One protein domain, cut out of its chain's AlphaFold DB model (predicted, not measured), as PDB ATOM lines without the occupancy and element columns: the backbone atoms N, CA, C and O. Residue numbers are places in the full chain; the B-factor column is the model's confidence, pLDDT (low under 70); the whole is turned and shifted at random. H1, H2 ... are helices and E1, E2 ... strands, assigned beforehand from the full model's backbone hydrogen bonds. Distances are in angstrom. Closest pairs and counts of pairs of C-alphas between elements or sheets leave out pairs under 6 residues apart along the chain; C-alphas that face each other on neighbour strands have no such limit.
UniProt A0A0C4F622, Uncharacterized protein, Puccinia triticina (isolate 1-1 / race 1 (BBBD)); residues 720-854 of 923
ATOM      1  N   PHE A 720      25.815  43.868  44.330       92.38
ATOM      2  CA  PHE A 720      26.708  43.015  43.540       92.38
ATOM      3  C   PHE A 720      26.733  43.513  42.095       92.38
ATOM      4  O   PHE A 720      25.786  43.287  41.338       92.38
ATOM      5  N   LYS A 721      27.809  44.200  41.706       88.62
ATOM      6  CA  LYS A 721      27.910  44.933  40.429       88.62
ATOM      7  C   LYS A 721      29.021  44.437  39.506       88.62
ATOM      8  O   LYS A 721      29.002  44.780  38.325       88.62
ATOM      9  N   GLU A 722      29.950  43.639  40.025       91.25
ATOM     10  CA  GLU A 722      31.066  43.113  39.250       91.25
ATOM     11  C   GLU A 722      30.830  41.664  38.839       91.25
ATOM     12  O   GLU A 722      30.185  40.897  39.556       91.25
ATOM     13  N   GLY A 723      31.368  41.265  37.693       93.12
ATOM     14  CA  GLY A 723      31.298  39.887  37.255       93.12
ATOM     15  C   GLY A 723      32.372  39.476  36.260       93.12
ATOM     16  O   GLY A 723      33.183  40.273  35.785       93.12
ATOM     17  N   HIS A 724      32.369  38.185  35.960       93.19
ATOM     18  CA  HIS A 724      33.230  37.548  34.982       93.19
ATOM     19  C   HIS A 724      32.464  36.418  34.295       93.19
ATOM     20  O   HIS A 724      31.847  35.585  34.959       93.19
ATOM     21  N   PHE A 725      32.523  36.393  32.965       92.56
ATOM     22  CA  PHE A 725      32.007  35.294  32.161       92.56
ATOM     23  C   PHE A 725      33.156  34.630  31.417       92.56
ATOM     24  O   PHE A 725      33.990  35.310  30.817       92.56
ATOM     25  N   HIS A 726      33.170  33.304  31.437       92.06
ATOM     26  CA  HIS A 726      34.134  32.501  30.701       92.06
ATOM     27  C   HIS A 726      33.411  31.381  29.964       92.06
ATOM     28  O   HIS A 726      32.412  30.854  30.451       92.06
ATOM     29  N   GLN A 727      33.918  31.030  28.789       93.56
ATOM     30  CA  GLN A 727      33.432  29.905  28.009       93.56
ATOM     31  C   GLN A 727      34.602  28.988  27.672       93.56
ATOM     32  O   GLN A 727      35.630  29.446  27.172       93.56
ATOM     33  N   GLU A 728      34.415  27.699  27.934       92.94
ATOM     34  CA  GLU A 728      35.353  26.636  27.589       92.94
ATOM     35  C   GLU A 728      34.557  25.466  26.999       92.94
ATOM     36  O   GLU A 728      33.818  24.790  27.708       92.94
ATOM     37  N   HIS A 729      34.683  25.232  25.690       90.81
ATOM     38  CA  HIS A 729      33.856  24.257  24.962       90.81
ATOM     39  C   HIS A 729      32.351  24.479  25.231       90.81
ATOM     40  O   HIS A 729      31.851  25.581  25.014       90.81
ATOM     41  N   ASP A 730      31.637  23.479  25.742       89.38
ATOM     42  CA  ASP A 730      30.203  23.577  26.034       89.38
ATOM     43  C   ASP A 730      29.911  24.118  27.443       89.38
ATOM     44  O   ASP A 730      28.754  24.175  27.866       89.38
ATOM     45  N   TYR A 731      30.942  24.550  28.175       93.31
ATOM     46  CA  TYR A 731      30.813  25.124  29.508       93.31
ATOM     47  C   TYR A 731      30.762  26.642  29.465       93.31
ATOM     48  O   TYR A 731      31.595  27.295  28.835       93.31
ATOM     49  N   ILE A 732      29.825  27.202  30.224       93.75
ATOM     50  CA  ILE A 732      29.758  28.626  30.534       93.75
ATOM     51  C   ILE A 732      29.893  28.792  32.042       93.75
ATOM     52  O   ILE A 732      29.200  28.147  32.831       93.75
ATOM     53  N   LEU A 733      30.785  29.690  32.435       94.50
ATOM     54  CA  LEU A 733      30.967  30.112  33.808       94.50
ATOM     55  C   LEU A 733      30.482  31.541  33.965       94.50
ATOM     56  O   LEU A 733      30.804  32.401  33.145       94.50
ATOM     57  N   ALA A 734      29.750  31.783  35.045       94.31
ATOM     58  CA  ALA A 734      29.292  33.105  35.434       94.31
ATOM     59  C   ALA A 734      29.652  33.348  36.901       94.31
ATOM     60  O   ALA A 734      29.134  32.678  37.794       94.31
ATOM     61  N   HIS A 735      30.545  34.301  37.150       95.38
ATOM     62  CA  HIS A 735      30.929  34.733  38.491       95.38
ATOM     63  C   HIS A 735      30.395  36.142  38.722       95.38
ATOM     64  O   HIS A 735      30.702  37.039  37.943       95.38
ATOM     65  N   ARG A 736      29.589  36.344  39.766       95.00
ATOM     66  CA  ARG A 736      29.096  37.665  40.187       95.00
ATOM     67  C   ARG A 736      29.637  37.986  41.572       95.00
ATOM     68  O   ARG A 736      29.536  37.136  42.453       95.00
ATOM     69  N   VAL A 737      30.181  39.185  41.767       92.50
ATOM     70  CA  VAL A 737      30.911  39.596  42.973       92.50
ATOM     71  C   VAL A 737      30.460  40.985  43.439       92.50
ATOM     72  O   VAL A 737      30.132  41.871  42.644       92.50
ATOM     73  N   HIS A 738      30.418  41.170  44.754       90.94
ATOM     74  CA  HIS A 738      30.252  42.466  45.389       90.94
ATOM     75  C   HIS A 738      31.605  43.196  45.440       90.94
ATOM     76  O   HIS A 738      32.530  42.672  46.056       90.94
ATOM     77  N   PRO A 739      31.733  44.418  44.895       84.12
ATOM     78  CA  PRO A 739      33.028  45.100  44.774       84.12
ATOM     79  C   PRO A 739      33.724  45.344  46.127       84.12
ATOM     80  O   PRO A 739      34.916  45.092  46.270       84.12
ATOM     81  N   SER A 740      32.975  45.762  47.156       79.38
ATOM     82  CA  SER A 740      33.559  46.089  48.469       79.38
ATOM     83  C   SER A 740      33.836  44.865  49.358       79.38
ATOM     84  O   SER A 740      34.917  44.753  49.931       79.38
ATOM     85  N   THR A 741      32.891  43.923  49.498       81.00
ATOM     86  CA  THR A 741      33.058  42.740  50.371       81.00
ATOM     87  C   THR A 741      33.742  41.564  49.680       81.00
ATOM     88  O   THR A 741      34.263  40.677  50.351       81.00
ATOM     89  N   ASN A 742      33.748  41.542  48.345       85.25
ATOM     90  CA  ASN A 742      34.231  40.441  47.512       85.25
ATOM     91  C   ASN A 742      33.542  39.096  47.758       85.25
ATOM     92  O   ASN A 742      34.023  38.048  47.329       85.25
ATOM     93  N   GLU A 743      32.381  39.115  48.410       91.00
ATOM     94  CA  GLU A 743      31.474  37.985  48.350       91.00
ATOM     95  C   GLU A 743      30.928  37.830  46.935       91.00
ATOM     96  O   GLU A 743      30.645  38.811  46.249       91.00
ATOM     97  N   GLY A 744      30.713  36.595  46.507       93.88
ATOM     98  CA  GLY A 744      30.209  36.323  45.173       93.88
ATOM     99  C   GLY A 744      29.583  34.953  45.018       93.88
ATOM    100  O   GLY A 744      29.630  34.120  45.926       93.88
ATOM    101  N   TYR A 745      29.040  34.708  43.835       96.38
ATOM    102  CA  TYR A 745      28.476  33.430  43.427       96.38
ATOM    103  C   TYR A 745      29.068  33.012  42.089       96.38
ATOM    104  O   TYR A 745      29.057  33.796  41.139       96.38
ATOM    105  N   LEU A 746      29.570  31.781  42.019       97.31
ATOM    106  CA  LEU A 746      30.071  31.167  40.795       97.31
ATOM    107  C   LEU A 746      29.089  30.088  40.335       97.31
ATOM    108  O   LEU A 746      28.857  29.110  41.049       97.31
ATOM    109  N   LEU A 747      28.536  30.267  39.140       97.06
ATOM    110  CA  LEU A 747      27.731  29.281  38.430       97.06
ATOM    111  C   LEU A 747      28.592  28.610  37.356       97.06
ATOM    112  O   LEU A 747      29.215  29.294  36.545       97.06
ATOM    113  N   VAL A 748      28.584  27.280  37.334       96.75
ATOM    114  CA  VAL A 748      29.161  26.458  36.264       96.75
ATOM    115  C   VAL A 748      28.013  25.772  35.537       96.75
ATOM    116  O   VAL A 748      27.252  25.031  36.163       96.75
ATOM    117  N   ALA A 749      27.880  26.021  34.236       95.00
ATOM    118  CA  ALA A 749      26.808  25.487  33.406       95.00
ATOM    119  C   ALA A 749      27.365  24.698  32.219       95.00
ATOM    120  O   ALA A 749      28.152  25.240  31.448       95.00
ATOM    121  N   HIS A 750      26.933  23.448  32.053       93.12
ATOM    122  CA  HIS A 750      27.194  22.653  30.851       93.12
ATOM    123  C   HIS A 750      25.991  22.764  29.917       93.12
ATOM    124  O   HIS A 750      24.891  22.304  30.233       93.12
ATOM    125  N   THR A 751      26.187  23.443  28.793       90.25
ATOM    126  CA  THR A 751      25.141  23.752  27.812       90.25
ATOM    127  C   THR A 751      24.825  22.553  26.917       90.25
ATOM    128  O   THR A 751      25.664  21.678  26.740       90.25
ATOM    129  N   ALA A 752      23.614  22.510  26.353       87.75
ATOM    130  CA  ALA A 752      23.109  21.380  25.564       87.75
ATOM    131  C   ALA A 752      23.000  21.660  24.051       87.75
ATOM    132  O   ALA A 752      22.193  21.044  23.372       87.75
ATOM    133  N   PHE A 753      23.821  22.559  23.492       83.12
ATOM    134  CA  PHE A 753      23.753  22.919  22.062       83.12
ATOM    135  C   PHE A 753      24.075  21.764  21.099       83.12
ATOM    136  O   PHE A 753      23.615  21.767  19.960       83.12
ATOM    137  N   HIS A 754      24.874  20.786  21.536       80.06
ATOM    138  CA  HIS A 754      25.317  19.656  20.712       80.06
ATOM    139  C   HIS A 754      24.596  18.332  21.048       80.06
ATOM    140  O   HIS A 754      25.050  17.262  20.635       80.06
ATOM    141  N   GLY A 755      23.463  18.398  21.759       67.62
ATOM    142  CA  GLY A 755      22.582  17.262  22.053       67.62
ATOM    143  C   GLY A 755      22.937  16.435  23.298       67.62
ATOM    144  O   GLY A 755      23.855  16.743  24.060       67.62
ATOM    145  N   ASP A 756      22.180  15.348  23.491       63.06
ATOM    146  CA  ASP A 756      22.178  14.504  24.695       63.06
ATOM    147  C   ASP A 756      23.351  13.506  24.724       63.06
ATOM    148  O   ASP A 756      23.178  12.289  24.590       63.06
ATOM    149  N   SER A 757      24.582  13.995  24.882       68.56
ATOM    150  CA  SER A 757      25.693  13.112  25.254       68.56
ATOM    151  C   SER A 757      25.666  12.863  26.766       68.56
ATOM    152  O   SER A 757      25.497  13.786  27.545       68.56
ATOM    153  N   ASN A 758      25.885  11.632  27.230       70.75
ATOM    154  CA  ASN A 758      26.090  11.385  28.670       70.75
ATOM    155  C   ASN A 758      27.509  11.765  29.140       70.75
ATOM    156  O   ASN A 758      27.907  11.428  30.260       70.75
ATOM    157  N   ASP A 759      28.296  12.404  28.272       77.56
ATOM    158  CA  ASP A 759      29.684  12.751  28.529       77.56
ATOM    159  C   ASP A 759      29.779  14.130  29.193       77.56
ATOM    160  O   ASP A 759      29.022  15.050  28.893       77.56
ATOM    161  N   ARG A 760      30.746  14.278  30.099       86.50
ATOM    162  CA  ARG A 760      31.119  15.581  30.652       86.50
ATOM    163  C   ARG A 760      31.975  16.383  29.660       86.50
ATOM    164  O   ARG A 760      32.166  17.574  29.861       86.50
ATOM    165  N   GLY A 761      32.575  15.741  28.658       86.19
ATOM    166  CA  GLY A 761      33.546  16.382  27.773       86.19
ATOM    167  C   GLY A 761      34.828  16.815  28.501       86.19
ATOM    168  O   GLY A 761      35.183  16.299  29.568       86.19
ATOM    169  N   PHE A 762      35.564  17.757  27.908       87.75
ATOM    170  CA  PHE A 762      36.770  18.330  28.508       87.75
ATOM    171  C   PHE A 762      36.504  19.737  29.047       87.75
ATOM    172  O   PHE A 762      36.032  20.611  28.325       87.75
ATOM    173  N   VAL A 763      36.886  19.947  30.304       91.69
ATOM    174  CA  VAL A 763      36.927  21.252  30.960       91.69
ATOM    175  C   VAL A 763      38.052  21.232  31.992       91.69
ATOM    176  O   VAL A 763      38.218  20.238  32.719       91.69
ATOM    177  N   ALA A 764      38.869  22.281  32.022       92.88
ATOM    178  CA  ALA A 764      39.945  22.389  32.996       92.88
ATOM    179  C   ALA A 764      39.390  22.735  34.394       92.88
ATOM    180  O   ALA A 764      38.371  23.418  34.506       92.88
ATOM    181  N   PRO A 765      40.047  22.302  35.490       93.19
ATOM    182  CA  PRO A 765      39.739  22.816  36.820       93.19
ATOM    183  C   PRO A 765      39.850  24.339  36.862       93.19
ATOM    184  O   PRO A 765      40.847  24.914  36.415       93.19
ATOM    185  N   MET A 766      38.845  24.995  37.433       94.31
ATOM    186  CA  MET A 766      38.784  26.451  37.449       94.31
ATOM    187  C   MET A 766      39.489  26.989  38.681       94.31
ATOM    188  O   MET A 766      39.065  26.747  39.808       94.31
ATOM    189  N   LYS A 767      40.586  27.712  38.454       93.81
ATOM    190  CA  LYS A 767      41.437  28.256  39.513       93.81
ATOM    191  C   LYS A 767      40.965  29.643  39.938       93.81
ATOM    192  O   LYS A 767      41.098  30.605  39.187       93.81
ATOM    193  N   LEU A 768      40.482  29.749  41.171       92.94
ATOM    194  CA  LEU A 768      40.113  31.003  41.820       92.94
ATOM    195  C   LEU A 768      41.225  31.403  42.796       92.94
ATOM    196  O   LEU A 768      41.385  30.801  43.859       92.94
ATOM    197  N   ARG A 769      42.035  32.398  42.426       90.31
ATOM    198  CA  ARG A 769      43.158  32.863  43.256       90.31
ATOM    199  C   ARG A 769      42.666  33.714  44.426       90.31
ATOM    200  O   ARG A 769      41.719  34.482  44.267       90.31
ATOM    201  N   ARG A 770      43.308  33.570  45.596       87.88
ATOM    202  CA  ARG A 770      42.991  34.301  46.849       87.88
ATOM    203  C   ARG A 770      41.505  34.277  47.239       87.88
ATOM    204  O   ARG A 770      41.009  35.163  47.932       87.88
ATOM    205  N   THR A 771      40.799  33.254  46.776       90.12
ATOM    206  CA  THR A 771      39.352  33.113  46.884       90.12
ATOM    207  C   THR A 771      39.054  31.763  47.505       90.12
ATOM    208  O   THR A 771      39.618  30.746  47.103       90.12
ATOM    209  N   LYS A 772      38.138  31.747  48.465       91.62
ATOM    210  CA  LYS A 772      37.527  30.531  48.991       91.62
ATOM    211  C   LYS A 772      36.196  30.287  48.306       91.62
ATOM    212  O   LYS A 772      35.542  31.221  47.842       91.62
ATOM    213  N   ALA A 773      35.801  29.021  48.252       93.94
ATOM    214  CA  ALA A 773      34.541  28.606  47.666       93.94
ATOM    215  C   ALA A 773      33.851  27.558  48.541       93.94
ATOM    216  O   ALA A 773      34.510  26.735  49.178       93.94
ATOM    217  N   ALA A 774      32.522  27.569  48.526       93.62
ATOM    218  CA  ALA A 774      31.678  26.569  49.163       93.62
ATOM    219  C   ALA A 774      30.573  26.134  48.196       93.62
ATOM    220  O   ALA A 774      29.912  26.968  47.575       93.62
ATOM    221  N   PHE A 775      30.383  24.824  48.054       94.81
ATOM    222  CA  PHE A 775      29.354  24.261  47.186       94.81
ATOM    223  C   PHE A 775      27.966  24.467  47.802       94.81
ATOM    224  O   PHE A 775      27.750  24.115  48.958       94.81
ATOM    225  N   ILE A 776      27.027  25.001  47.018       94.50
ATOM    226  CA  ILE A 776      25.633  25.193  47.444       94.50
ATOM    227  C   ILE A 776      24.768  24.047  46.921       94.50
ATOM    228  O   ILE A 776      24.088  23.364  47.687       94.50
ATOM    229  N   THR A 777      24.740  23.860  45.600       94.75
ATOM    230  CA  THR A 777      23.906  22.839  44.961       94.75
ATOM    231  C   THR A 777      24.350  22.560  43.530       94.75
ATOM    232  O   THR A 777      25.046  23.366  42.910       94.75
ATOM    233  N   GLY A 778      23.918  21.421  42.999       94.88
ATOM    234  CA  GLY A 778      24.152  21.033  41.622       94.88
ATOM    235  C   GLY A 778      23.205  19.920  41.194       94.88
ATOM    236  O   GLY A 778      22.899  19.023  41.984       94.88
ATOM    237  N   SER A 779      22.724  19.988  39.956       95.06
ATOM    238  CA  SER A 779      21.868  18.956  39.368       95.06
ATOM    239  C   SER A 779      21.956  18.944  37.842       95.06
ATOM    240  O   SER A 779      22.303  19.956  37.233       95.06
ATOM    241  N   SER A 780      21.544  17.832  37.247       92.38
ATOM    242  CA  SER A 780      21.375  17.627  35.805       92.38
ATOM    243  C   SER A 780      19.891  17.519  35.464       92.38
ATOM    244  O   SER A 780      19.151  16.849  36.189       92.38
ATOM    245  N   LEU A 781      19.444  18.180  34.396       91.12
ATOM    246  CA  LEU A 781      18.093  17.999  33.864       91.12
ATOM    247  C   LEU A 781      18.057  16.771  32.948       91.12
ATOM    248  O   LEU A 781      18.735  16.740  31.930       91.12
ATOM    249  N   GLU A 782      17.243  15.781  33.300       88.31
ATOM    250  CA  GLU A 782      16.966  14.605  32.474       88.31
ATOM    251  C   GLU A 782      15.560  14.728  31.876       88.31
ATOM    252  O   GLU A 782      14.582  14.908  32.610       88.31
ATOM    253  N   ILE A 783      15.450  14.625  30.549       87.69
ATOM    254  CA  ILE A 783      14.169  14.558  29.837       87.69
ATOM    255  C   ILE A 783      13.790  13.086  29.666       87.69
ATOM    256  O   ILE A 783      14.457  12.344  28.948       87.69
ATOM    257  N   LEU A 784      12.712  12.661  30.325       89.19
ATOM    258  CA  LEU A 784      12.267  11.262  30.350       89.19
ATOM    259  C   LEU A 784      11.529  10.872  29.062       89.19
ATOM    260  O   LEU A 784      11.589   9.724  28.623       89.19
ATOM    261  N   SER A 785      10.850  11.836  28.438       85.31
ATOM    262  CA  SER A 785      10.152  11.667  27.166       85.31
ATOM    263  C   SER A 785      10.162  12.971  26.375       85.31
ATOM    264  O   SER A 785       9.777  14.016  26.891       85.31
ATOM    265  N   LYS A 786      10.548  12.896  25.095       81.31
ATOM    266  CA  LYS A 786      10.453  14.017  24.138       81.31
ATOM    267  C   LYS A 786       9.091  14.094  23.430       81.31
ATOM    268  O   LYS A 786       8.913  14.920  22.547       81.31
ATOM    269  N   ARG A 787       8.139  13.215  23.768       84.12
ATOM    270  CA  ARG A 787       6.769  13.290  23.240       84.12
ATOM    271  C   ARG A 787       6.004  14.381  23.983       84.12
ATOM    272  O   ARG A 787       5.981  14.341  25.211       84.12
ATOM    273  N   ASP A 788       5.329  15.256  23.240       84.00
ATOM    274  CA  ASP A 788       4.396  16.240  23.797       84.00
ATOM    275  C   ASP A 788       3.288  15.535  24.618       84.00
ATOM    276  O   ASP A 788       2.546  14.715  24.062       84.00
ATOM    277  N   PRO A 789       3.199  15.785  25.940       86.12
ATOM    278  CA  PRO A 789       2.182  15.201  26.811       86.12
ATOM    279  C   PRO A 789       0.882  16.023  26.862       86.12
ATOM    280  O   PRO A 789      -0.028  15.697  27.638       86.12
ATOM    281  N   SER A 790       0.791  17.104  26.088       86.69
ATOM    282  CA  SER A 790      -0.411  17.929  25.988       86.69
ATOM    283  C   SER A 790      -1.577  17.151  25.369       86.69
ATOM    284  O   SER A 790      -1.398  16.208  24.595       86.69
ATOM    285  N   ASP A 791      -2.799  17.539  25.728       86.75
ATOM    286  CA  ASP A 791      -4.034  17.003  25.143       86.75
ATOM    287  C   ASP A 791      -4.926  18.137  24.622       86.75
ATOM    288  O   ASP A 791      -4.503  19.282  24.576       86.75
ATOM    289  N   GLU A 792      -6.164  17.850  24.215       83.81
ATOM    290  CA  GLU A 792      -7.080  18.864  23.664       83.81
ATOM    291  C   GLU A 792      -7.499  19.957  24.673       83.81
ATOM    292  O   GLU A 792      -8.079  20.968  24.280       83.81
ATOM    293  N   THR A 793      -7.231  19.767  25.970       85.56
ATOM    294  CA  THR A 793      -7.711  20.626  27.066       85.56
ATOM    295  C   THR A 793      -6.598  21.265  27.891       85.56
ATOM    296  O   THR A 793      -6.801  22.351  28.441       85.56
ATOM    297  N   ALA A 794      -5.424  20.634  27.971       87.75
ATOM    298  CA  ALA A 794      -4.317  21.099  28.793       87.75
ATOM    299  C   ALA A 794      -2.971  21.103  28.053       87.75
ATOM    300  O   ALA A 794      -2.566  20.100  27.466       87.75
ATOM    301  N   LEU A 795      -2.255  22.225  28.176       89.75
ATOM    302  CA  LEU A 795      -0.840  22.361  27.835       89.75
ATOM    303  C   LEU A 795       0.002  21.811  28.982       89.75
ATOM    304  O   LEU A 795      -0.123  22.282  30.122       89.75
ATOM    305  N   ARG A 796       0.875  20.851  28.674       89.94
ATOM    306  CA  ARG A 796       1.742  20.185  29.652       89.94
ATOM    307  C   ARG A 796       3.208  20.315  29.268       89.94
ATOM    308  O   ARG A 796       3.564  20.305  28.096       89.94
ATOM    309  N   GLY A 797       4.063  20.431  30.279       88.25
ATOM    310  CA  GLY A 797       5.509  20.395  30.074       88.25
ATOM    311  C   GLY A 797       6.001  18.974  29.810       88.25
ATOM    312  O   GLY A 797       5.383  18.013  30.264       88.25
ATOM    313  N   LEU A 798       7.137  18.842  29.120       89.00
ATOM    314  CA  LEU A 798       7.801  17.549  28.939       89.00
ATOM    315  C   LEU A 798       8.096  16.879  30.287       89.00
ATOM    316  O   LEU A 798       8.512  17.527  31.255       89.00
ATOM    317  N   GLU A 799       7.928  15.557  30.323       89.50
ATOM    318  CA  GLU A 799       8.247  14.766  31.505       89.50
ATOM    319  C   GLU A 799       9.758  14.826  31.763       89.50
ATOM    320  O   GLU A 799      10.569  14.427  30.924       89.50
ATOM    321  N   SER A 800      10.142  15.374  32.914       90.50
ATOM    322  CA  SER A 800      11.539  15.665  33.230       90.50
ATOM    323  C   SER A 800      11.831  15.561  34.722       90.50
ATOM    324  O   SER A 800      10.937  15.676  35.567       90.50
ATOM    325  N   LYS A 801      13.106  15.348  35.051       92.19
ATOM    326  CA  LYS A 801      13.591  15.226  36.427       92.19
ATOM    327  C   LYS A 801      14.916  15.957  36.606       92.19
ATOM    328  O   LYS A 801      15.787  15.902  35.747       92.19
ATOM    329  N   LEU A 802      15.096  16.594  37.763       92.06
ATOM    330  CA  LEU A 802      16.405  17.084  38.196       92.06
ATOM    331  C   LEU A 802      17.115  16.000  39.012       92.06
ATOM    332  O   LEU A 802      16.683  15.663  40.118       92.06
ATOM    333  N   ILE A 803      18.212  15.466  38.478       93.69
ATOM    334  CA  ILE A 803      19.085  14.513  39.167       93.69
ATOM    335  C   ILE A 803      20.146  15.304  39.941       93.69
ATOM    336  O   ILE A 803      20.924  16.021  39.314       93.69
ATOM    337  N   PRO A 804      20.214  15.215  41.280       93.62
ATOM    338  CA  PRO A 804      21.281  15.852  42.047       93.62
ATOM    339  C   PRO A 804      22.661  15.333  41.636       93.62
ATOM    340  O   PRO A 804      22.837  14.141  41.398       93.62
ATOM    341  N   ILE A 805      23.653  16.217  41.600       91.00
ATOM    342  CA  ILE A 805      25.030  15.819  41.303       91.00
ATOM    343  C   ILE A 805      25.667  15.252  42.562       91.00
ATOM    344  O   ILE A 805      25.844  15.953  43.560       91.00
ATOM    345  N   GLU A 806      26.065  13.988  42.485       85.06
ATOM    346  CA  GLU A 806      26.777  13.302  43.552       85.06
ATOM    347  C   GLU A 806      28.283  13.301  43.287       85.06
ATOM    348  O   GLU A 806      28.765  12.868  42.241       85.06
ATOM    349  N   PHE A 807      29.047  13.777  44.268       82.00
ATOM    350  CA  PHE A 807      30.512  13.817  44.214       82.00
ATOM    351  C   PHE A 807      31.173  13.205  45.458       82.00
ATOM    352  O   PHE A 807      32.397  13.206  45.569       82.00
ATOM    353  N   GLY A 808      30.388  12.639  46.382       79.31
ATOM    354  CA  GLY A 808      30.850  11.914  47.572       79.31
ATOM    355  C   GLY A 808      31.467  12.794  48.667       79.31
ATOM    356  O   GLY A 808      30.935  12.848  49.770       79.31
ATOM    357  N   SER A 809      32.573  13.482  48.366       80.38
ATOM    358  CA  SER A 809      33.300  14.389  49.268       80.38
ATOM    359  C   SER A 809      33.524  15.741  48.600       80.38
ATOM    360  O   SER A 809      33.823  15.799  47.408       80.38
ATOM    361  N   THR A 810      33.439  16.829  49.367       79.88
ATOM    362  CA  THR A 810      33.691  18.197  48.886       79.88
ATOM    363  C   THR A 810      35.076  18.370  48.263       79.88
ATOM    364  O   THR A 810      35.210  19.157  47.335       79.88
ATOM    365  N   GLU A 811      36.079  17.590  48.679       80.75
ATOM    366  CA  GLU A 811      37.428  17.604  48.082       80.75
ATOM    367  C   GLU A 811      37.449  17.211  46.594       80.75
ATOM    368  O   GLU A 811      38.374  17.567  45.865       80.75
ATOM    369  N   ASN A 812      36.423  16.495  46.120       85.62
ATOM    370  CA  ASN A 812      36.307  16.091  44.717       85.62
ATOM    371  C   ASN A 812      35.797  17.216  43.806       85.62
ATOM    372  O   ASN A 812      35.879  17.084  42.586       85.62
ATOM    373  N   VAL A 813      35.253  18.291  44.384       91.38
ATOM    374  CA  VAL A 813      34.689  19.440  43.656       91.38
ATOM    375  C   VAL A 813      35.358  20.759  44.016       91.38
ATOM    376  O   VAL A 813      35.320  21.688  43.217       91.38
ATOM    377  N   ILE A 814      35.971  20.852  45.194       94.12
ATOM    378  CA  ILE A 814      36.689  22.026  45.682       94.12
ATOM    379  C   ILE A 814      38.008  21.546  46.271       94.12
ATOM    380  O   ILE A 814      38.021  20.829  47.272       94.12
ATOM    381  N   LYS A 815      39.122  21.969  45.679       94.25
ATOM    382  CA  LYS A 815      40.461  21.585  46.129       94.25
ATOM    383  C   LYS A 815      41.321  22.816  46.380       94.25
ATOM    384  O   LYS A 815      41.447  23.672  45.514       94.25
ATOM    385  N   GLN A 816      41.931  22.900  47.556       91.75
ATOM    386  CA  GLN A 816      42.902  23.953  47.854       91.75
ATOM    387  C   GLN A 816      44.252  23.646  47.198       91.75
ATOM    388  O   GLN A 816      44.688  22.490  47.147       91.75
ATOM    389  N   GLY A 817      44.919  24.689  46.717       90.75
ATOM    390  CA  GLY A 817      46.249  24.621  46.129       90.75
ATOM    391  C   GLY A 817      47.037  25.909  46.353       90.75
ATOM    392  O   GLY A 817      46.504  26.933  46.776       90.75
ATOM    393  N   SER A 818      48.334  25.852  46.076       91.25
ATOM    394  CA  SER A 818      49.219  27.013  46.076       91.25
ATOM    395  C   SER A 818      50.287  26.853  45.000       91.25
ATOM    396  O   SER A 818      50.712  25.739  44.681       91.25
ATOM    397  N   ASP A 819      50.683  27.968  44.400       90.50
ATOM    398  CA  ASP A 819      51.789  28.052  43.449       90.50
ATOM    399  C   ASP A 819      52.597  29.344  43.677       90.50
ATOM    400  O   ASP A 819      52.457  29.998  44.713       90.50
ATOM    401  N   SER A 820      53.480  29.701  42.737       89.00
ATOM    402  CA  SER A 820      54.316  30.906  42.830       89.00
ATOM    403  C   SER A 820      53.521  32.209  42.928       89.00
ATOM    404  O   SER A 820      54.049  33.189  43.447       89.00
ATOM    405  N   ASP A 821      52.270  32.224  42.462       81.31
ATOM    406  CA  ASP A 821      51.413  33.412  42.471       81.31
ATOM    407  C   ASP A 821      50.522  33.468  43.730       81.31
ATOM    408  O   ASP A 821      49.747  34.412  43.917       81.31
ATOM    409  N   GLY A 822      50.629  32.464  44.609       86.00
ATOM    410  CA  GLY A 822      49.954  32.388  45.904       86.00
ATOM    411  C   GLY A 822      48.917  31.269  46.009       86.00
ATOM    412  O   GLY A 822      48.897  30.313  45.233       86.00
ATOM    413  N   GLU A 823      48.057  31.381  47.021       89.62
ATOM    414  CA  GLU A 823      47.000  30.407  47.312       89.62
ATOM    415  C   GLU A 823      45.818  30.534  46.339       89.62
ATOM    416  O   GLU A 823      45.442  31.629  45.897       89.62
ATOM    417  N   PHE A 824      45.219  29.394  46.003       92.75
ATOM    418  CA  PHE A 824      44.047  29.305  45.142       92.75
ATOM    419  C   PHE A 824      43.148  28.128  45.525       92.75
ATOM    420  O   PHE A 824      43.559  27.173  46.187       92.75
ATOM    421  N   VAL A 825      41.911  28.180  45.044       94.44
ATOM    422  CA  VAL A 825      40.975  27.058  45.069       94.44
ATOM    423  C   VAL A 825      40.676  26.622  43.641       94.44
ATOM    424  O   VAL A 825      40.411  27.449  42.774       94.44
ATOM    425  N   GLU A 826      40.718  25.319  43.395       95.56
ATOM    426  CA  GLU A 826      40.238  24.686  42.171       95.56
ATOM    427  C   GLU A 826      38.791  24.236  42.351       95.56
ATOM    428  O   GLU A 826      38.491  23.431  43.236       95.56
ATOM    429  N   VAL A 827      37.912  24.718  41.477       96.00
ATOM    430  CA  VAL A 827      36.584  24.142  41.270       96.00
ATOM    431  C   VAL A 827      36.693  23.068  40.194       96.00
ATOM    432  O   VAL A 827      37.159  23.326  39.084       96.00
ATOM    433  N   ILE A 828      36.295  21.846  40.537       95.12
ATOM    434  CA  ILE A 828      36.455  20.663  39.693       95.12
ATOM    435  C   ILE A 828      35.074  20.146  39.305       95.12
ATOM    436  O   ILE A 828      34.266  19.783  40.160       95.12
ATOM    437  N   VAL A 829      34.819  20.068  37.999       93.69
ATOM    438  CA  VAL A 829      33.600  19.446  37.473       93.69
ATOM    439  C   VAL A 829      33.685  17.920  37.655       93.69
ATOM    440  O   VAL A 829      34.667  17.313  37.202       93.69
ATOM    441  N   PRO A 830      32.683  17.275  38.289       92.62
ATOM    442  CA  PRO A 830      32.660  15.828  38.495       92.62
ATOM    443  C   PRO A 830      32.768  15.014  37.202       92.62
ATOM    444  O   PRO A 830      32.564  15.508  36.097       92.62
ATOM    445  N   LYS A 831      33.064  13.715  37.337       88.38
ATOM    446  CA  LYS A 831      33.164  12.808  36.180       88.38
ATOM    447  C   LYS A 831      31.839  12.628  35.436       88.38
ATOM    448  O   LYS A 831      31.862  12.399  34.234       88.38
ATOM    449  N   HIS A 832      30.719  12.698  36.146       89.50
ATOM    450  CA  HIS A 832      29.391  12.648  35.555       89.50
ATOM    451  C   HIS A 832      28.743  14.025  35.693       89.50
ATOM    452  O   HIS A 832      28.361  14.429  36.789       89.50
ATOM    453  N   PHE A 833      28.706  14.754  34.581       91.25
ATOM    454  CA  PHE A 833      28.146  16.098  34.480       91.25
ATOM    455  C   PHE A 833      27.672  16.310  33.032       91.25
ATOM    456  O   PHE A 833      28.354  16.989  32.266       91.25
ATOM    457  N   PRO A 834      26.583  15.642  32.611       91.12
ATOM    458  CA  PRO A 834      26.110  15.694  31.224       91.12
ATOM    459  C   PRO A 834      25.661  17.115  30.821       91.12
ATOM    460  O   PRO A 834      25.493  17.974  31.693       91.12
ATOM    461  N   PRO A 835      25.443  17.400  29.529       89.88
ATOM    462  CA  PRO A 835      24.785  18.622  29.079       89.88
ATOM    463  C   PRO A 835      23.452  18.849  29.808       89.88
ATOM    464  O   PRO A 835      22.764  17.900  30.179       89.88
ATOM    465  N   GLY A 836      23.106  20.109  30.076       88.94
ATOM    466  CA  GLY A 836      21.951  20.457  30.916       88.94
ATOM    467  C   GLY A 836      22.226  20.369  32.424       88.94
ATOM    468  O   GLY A 836      21.288  20.309  33.224       88.94
ATOM    469  N   SER A 837      23.501  20.364  32.828       93.00
ATOM    470  CA  SER A 837      23.919  20.336  34.236       93.00
ATOM    471  C   SER A 837      24.401  21.689  34.742       93.00
ATOM    472  O   SER A 837      25.052  22.448  34.025       93.00
ATOM    473  N   LEU A 838      24.123  21.963  36.017       95.81
ATOM    474  CA  LEU A 838      24.488  23.200  36.706       95.81
ATOM    475  C   LEU A 838      25.137  22.901  38.065       95.81
ATOM    476  O   LEU A 838      24.702  21.990  38.771       95.81
ATOM    477  N   MET A 839      26.123  23.706  38.466       96.69
ATOM    478  CA  MET A 839      26.645  23.781  39.840       96.69
ATOM    479  C   MET A 839      26.736  25.234  40.286       96.69
ATOM    480  O   MET A 839      27.171  26.090  39.520       96.69
ATOM    481  N   LEU A 840      26.382  25.498  41.541       97.12
ATOM    482  CA  LEU A 840      26.467  26.819  42.150       97.12
ATOM    483  C   LEU A 840      27.352  26.785  43.396       97.12
ATOM    484  O   LEU A 840      27.185  25.931  44.274       97.12
ATOM    485  N   PHE A 841      28.238  27.770  43.497       96.81
ATOM    486  CA  PHE A 841      29.156  27.957  44.612       96.81
ATOM    487  C   PHE A 841      29.018  29.365  45.196       96.81
ATOM    488  O   PHE A 841      28.887  30.337  44.450       96.81
ATOM    489  N   LYS A 842      29.099  29.491  46.524       95.62
ATOM    490  CA  LYS A 842      29.394  30.765  47.199       95.62
ATOM    491  C   LYS A 842      30.907  30.976  47.161       95.62
ATOM    492  O   LYS A 842      31.653  30.020  47.350       95.62
ATOM    493  N   THR A 843      31.353  32.206  46.947       94.38
ATOM    494  CA  THR A 843      32.772  32.593  46.892       94.38
ATOM    495  C   THR A 843      33.032  33.823  47.758       94.38
ATOM    496  O   THR A 843      32.118  34.625  47.953       94.38
ATOM    497  N   TRP A 844      34.240  33.955  48.305       91.38
ATOM    498  CA  TRP A 844      34.682  35.133  49.065       91.38
ATOM    499  C   TRP A 844      36.213  35.209  49.112       91.38
ATOM    500  O   TRP A 844      36.886  34.189  48.957       91.38
ATOM    501  N   MET A 845      36.777  36.394  49.353       84.38
ATOM    502  CA  MET A 845      38.229  36.553  49.494       84.38
ATOM    503  C   MET A 845      38.749  36.168  50.886       84.38
ATOM    504  O   MET A 845      38.116  36.405  51.918       84.38
ATOM    505  N   GLU A 846      39.948  35.588  50.919       70.56
ATOM    506  CA  GLU A 846      40.652  35.244  52.156       70.56
ATOM    507  C   GLU A 846      41.228  36.493  52.849       70.56
ATOM    508  O   GLU A 846      41.826  37.350  52.207       70.56
ATOM    509  N   GLY A 847      41.034  36.616  54.170       63.28
ATOM    510  CA  GLY A 847      41.517  37.757  54.970       63.28
ATOM    511  C   GLY A 847      40.610  38.997  54.985       63.28
ATOM    512  O   GLY A 847      40.878  39.927  55.739       63.28
ATOM    513  N   LEU A 848      39.514  38.994  54.217       61.28
ATOM    514  CA  LEU A 848      38.483  40.045  54.188       61.28
ATOM    515  C   LEU A 848      37.143  39.546  54.759       61.28
ATOM    516  O   LEU A 848      36.074  39.898  54.264       61.28
ATOM    517  N   LYS A 849      37.183  38.680  55.784       53.00
ATOM    518  CA  LYS A 849      35.961  38.187  56.449       53.00
ATOM    519  C   LYS A 849      35.099  39.369  56.921       53.00
ATOM    520  O   LYS A 849      35.690  40.362  57.323       53.00
ATOM    521  N   PRO A 850      33.759  39.267  56.981       48.06
ATOM    522  CA  PRO A 850      32.893  40.349  57.471       48.06
ATOM    523  C   PRO A 850      33.326  40.905  58.842       48.06
ATOM    524  O   PRO A 850      33.415  42.108  59.040       48.06
ATOM    525  N   GLU A 851      33.743  40.023  59.752       45.84
ATOM    526  CA  GLU A 851      34.266  40.382  61.082       45.84
ATOM    527  C   GLU A 851      35.631  41.113  61.046       45.84
ATOM    528  O   GLU A 851      36.042  41.725  62.028       45.84
ATOM    529  N   GLN A 852      36.364  41.029  59.929       42.44
ATOM    530  CA  GLN A 852      37.673  41.659  59.692       42.44
ATOM    531  C   GLN A 852      37.611  42.821  58.687       42.44
ATOM    532  O   GLN A 852      38.488  43.679  58.715       42.44
ATOM    533  N   SER A 853      36.587  42.885  57.827       42.66
ATOM    534  CA  SER A 853      36.217  44.091  57.079       42.66
ATOM    535  C   SER A 853      35.590  45.127  58.014       42.66
ATOM    536  O   SER A 853      35.730  46.319  57.781       42.66
ATOM    537  N   GLU A 854      35.045  44.686  59.151       41.06
ATOM    538  CA  GLU A 854      34.903  45.474  60.375       41.06
ATOM    539  C   GLU A 854      36.235  45.597  61.149       41.06
ATOM    540  O   GLU A 854      36.276  45.466  62.375       41.06
TER     541      GLU A 854
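Overview. This is residues 720 to 854 of the 923 residues of an uncharacterized protein of Puccinia triticina (isolate 1-1 / race 1 (BBBD)) (UniProt A0A0C4F622). A twisted sheet of six antiparallel strands makes the main wall, and a small sheet of three strands covers part of one of its faces, giving a loose sandwich whose sheets are only partly face to face. The loop of the E5 and E6 hairpin, residues 784 to 799, reaches far out and makes one end of the long axis, while the turn of the E7 and E8 hairpin makes the other; a short last helix, H1, lies off both sheets. The printed part has 135 residues, with nine named strands and then one named helix, in the order E1 to E9, then H1; the class is mostly strand. The large sheet runs E1, E2, E3, E9, E5, E6 and the small one E4, E8, E7, both antiparallel throughout. The whole is loose, with a radius of gyration of the C-alphas of 18.0 A and spans of 61 by 30 by 26 A.

Along the chain. In the large sheet, E1 is residues 722 to 728, 20.6 A from first to last C-alpha, and begins at C-alpha 722 at (31.066, 43.113, 39.250). E2 is residues 731 to 737, 19.8 A long, and E3 is residues 744 to 750, 20.0 A long. E9 is residues 837 to 845, 26.5 A long. E5, the longest strand, is residues 771 to 783, 35.6 A from C-alpha 771 at (39.352, 33.113, 46.884) to C-alpha 783 at (14.169, 14.558, 29.837). E6 is residues 800 to 804. In the small sheet, E4 is residues 766 to 769, E8 residues 822 to 827 and E7 residues 814 to 819, the last two each 16.4 A long. H1 is residues 850 to 853 and ends at C-alpha 853 at (36.217, 44.091, 57.079).

Arrangement. E1 and E6 are the edge strands of the large sheet, across which the strands' lines turn by 76 degrees. E1, E2 and E3 form a meander, each strand the antiparallel neighbour of the one before; N 724 and O 735 are 2.8 A apart between E1 and E2, and N 734 and O 747 are 3.0 A apart between E2 and E3, both within hydrogen-bond range. E9 is the antiparallel neighbour of E3, with N 746 and O 841 at 2.9 A, and of E5, with N 774 and O 842 at 2.9 A. E5 bends by 55 degrees at residue 774. E5 and E6 are a hairpin, with N 780 and O 803 at 2.8 A. In the small sheet, E8 is the inner strand: N 768 and O 825 are 2.8 A apart toward E4, and N 817 and O 824 are 2.9 A apart in the hairpin of E7 and E8. The two sheets form a sandwich, two sheets face to face, with 33 pairs of C-alphas within 10 A and best planes 42 degrees apart. Between them, the closest C-alphas of E5 and E8 are those of Lys 772 and Val 825, 6.3 A apart. E4 and E5 meet only through their link. H1 is not on either sheet; it is too short for any O i to N i+4 pair, and its one O i to N i+3 pair is within range.

Size, cuts and confidence. The two C-alphas farthest apart in the domain are those of Glu 792 and Ser 820, at 65.4 A. The printed part has no cut. The links from E3 to E4, residues 751 to 765, and from E5 to E6, residues 784 to 799, are long. The mean pLDDT of the printed part is 87.1; residues 755 to 757 and 847 to 854 are under 70, and the mean over H1 is 45.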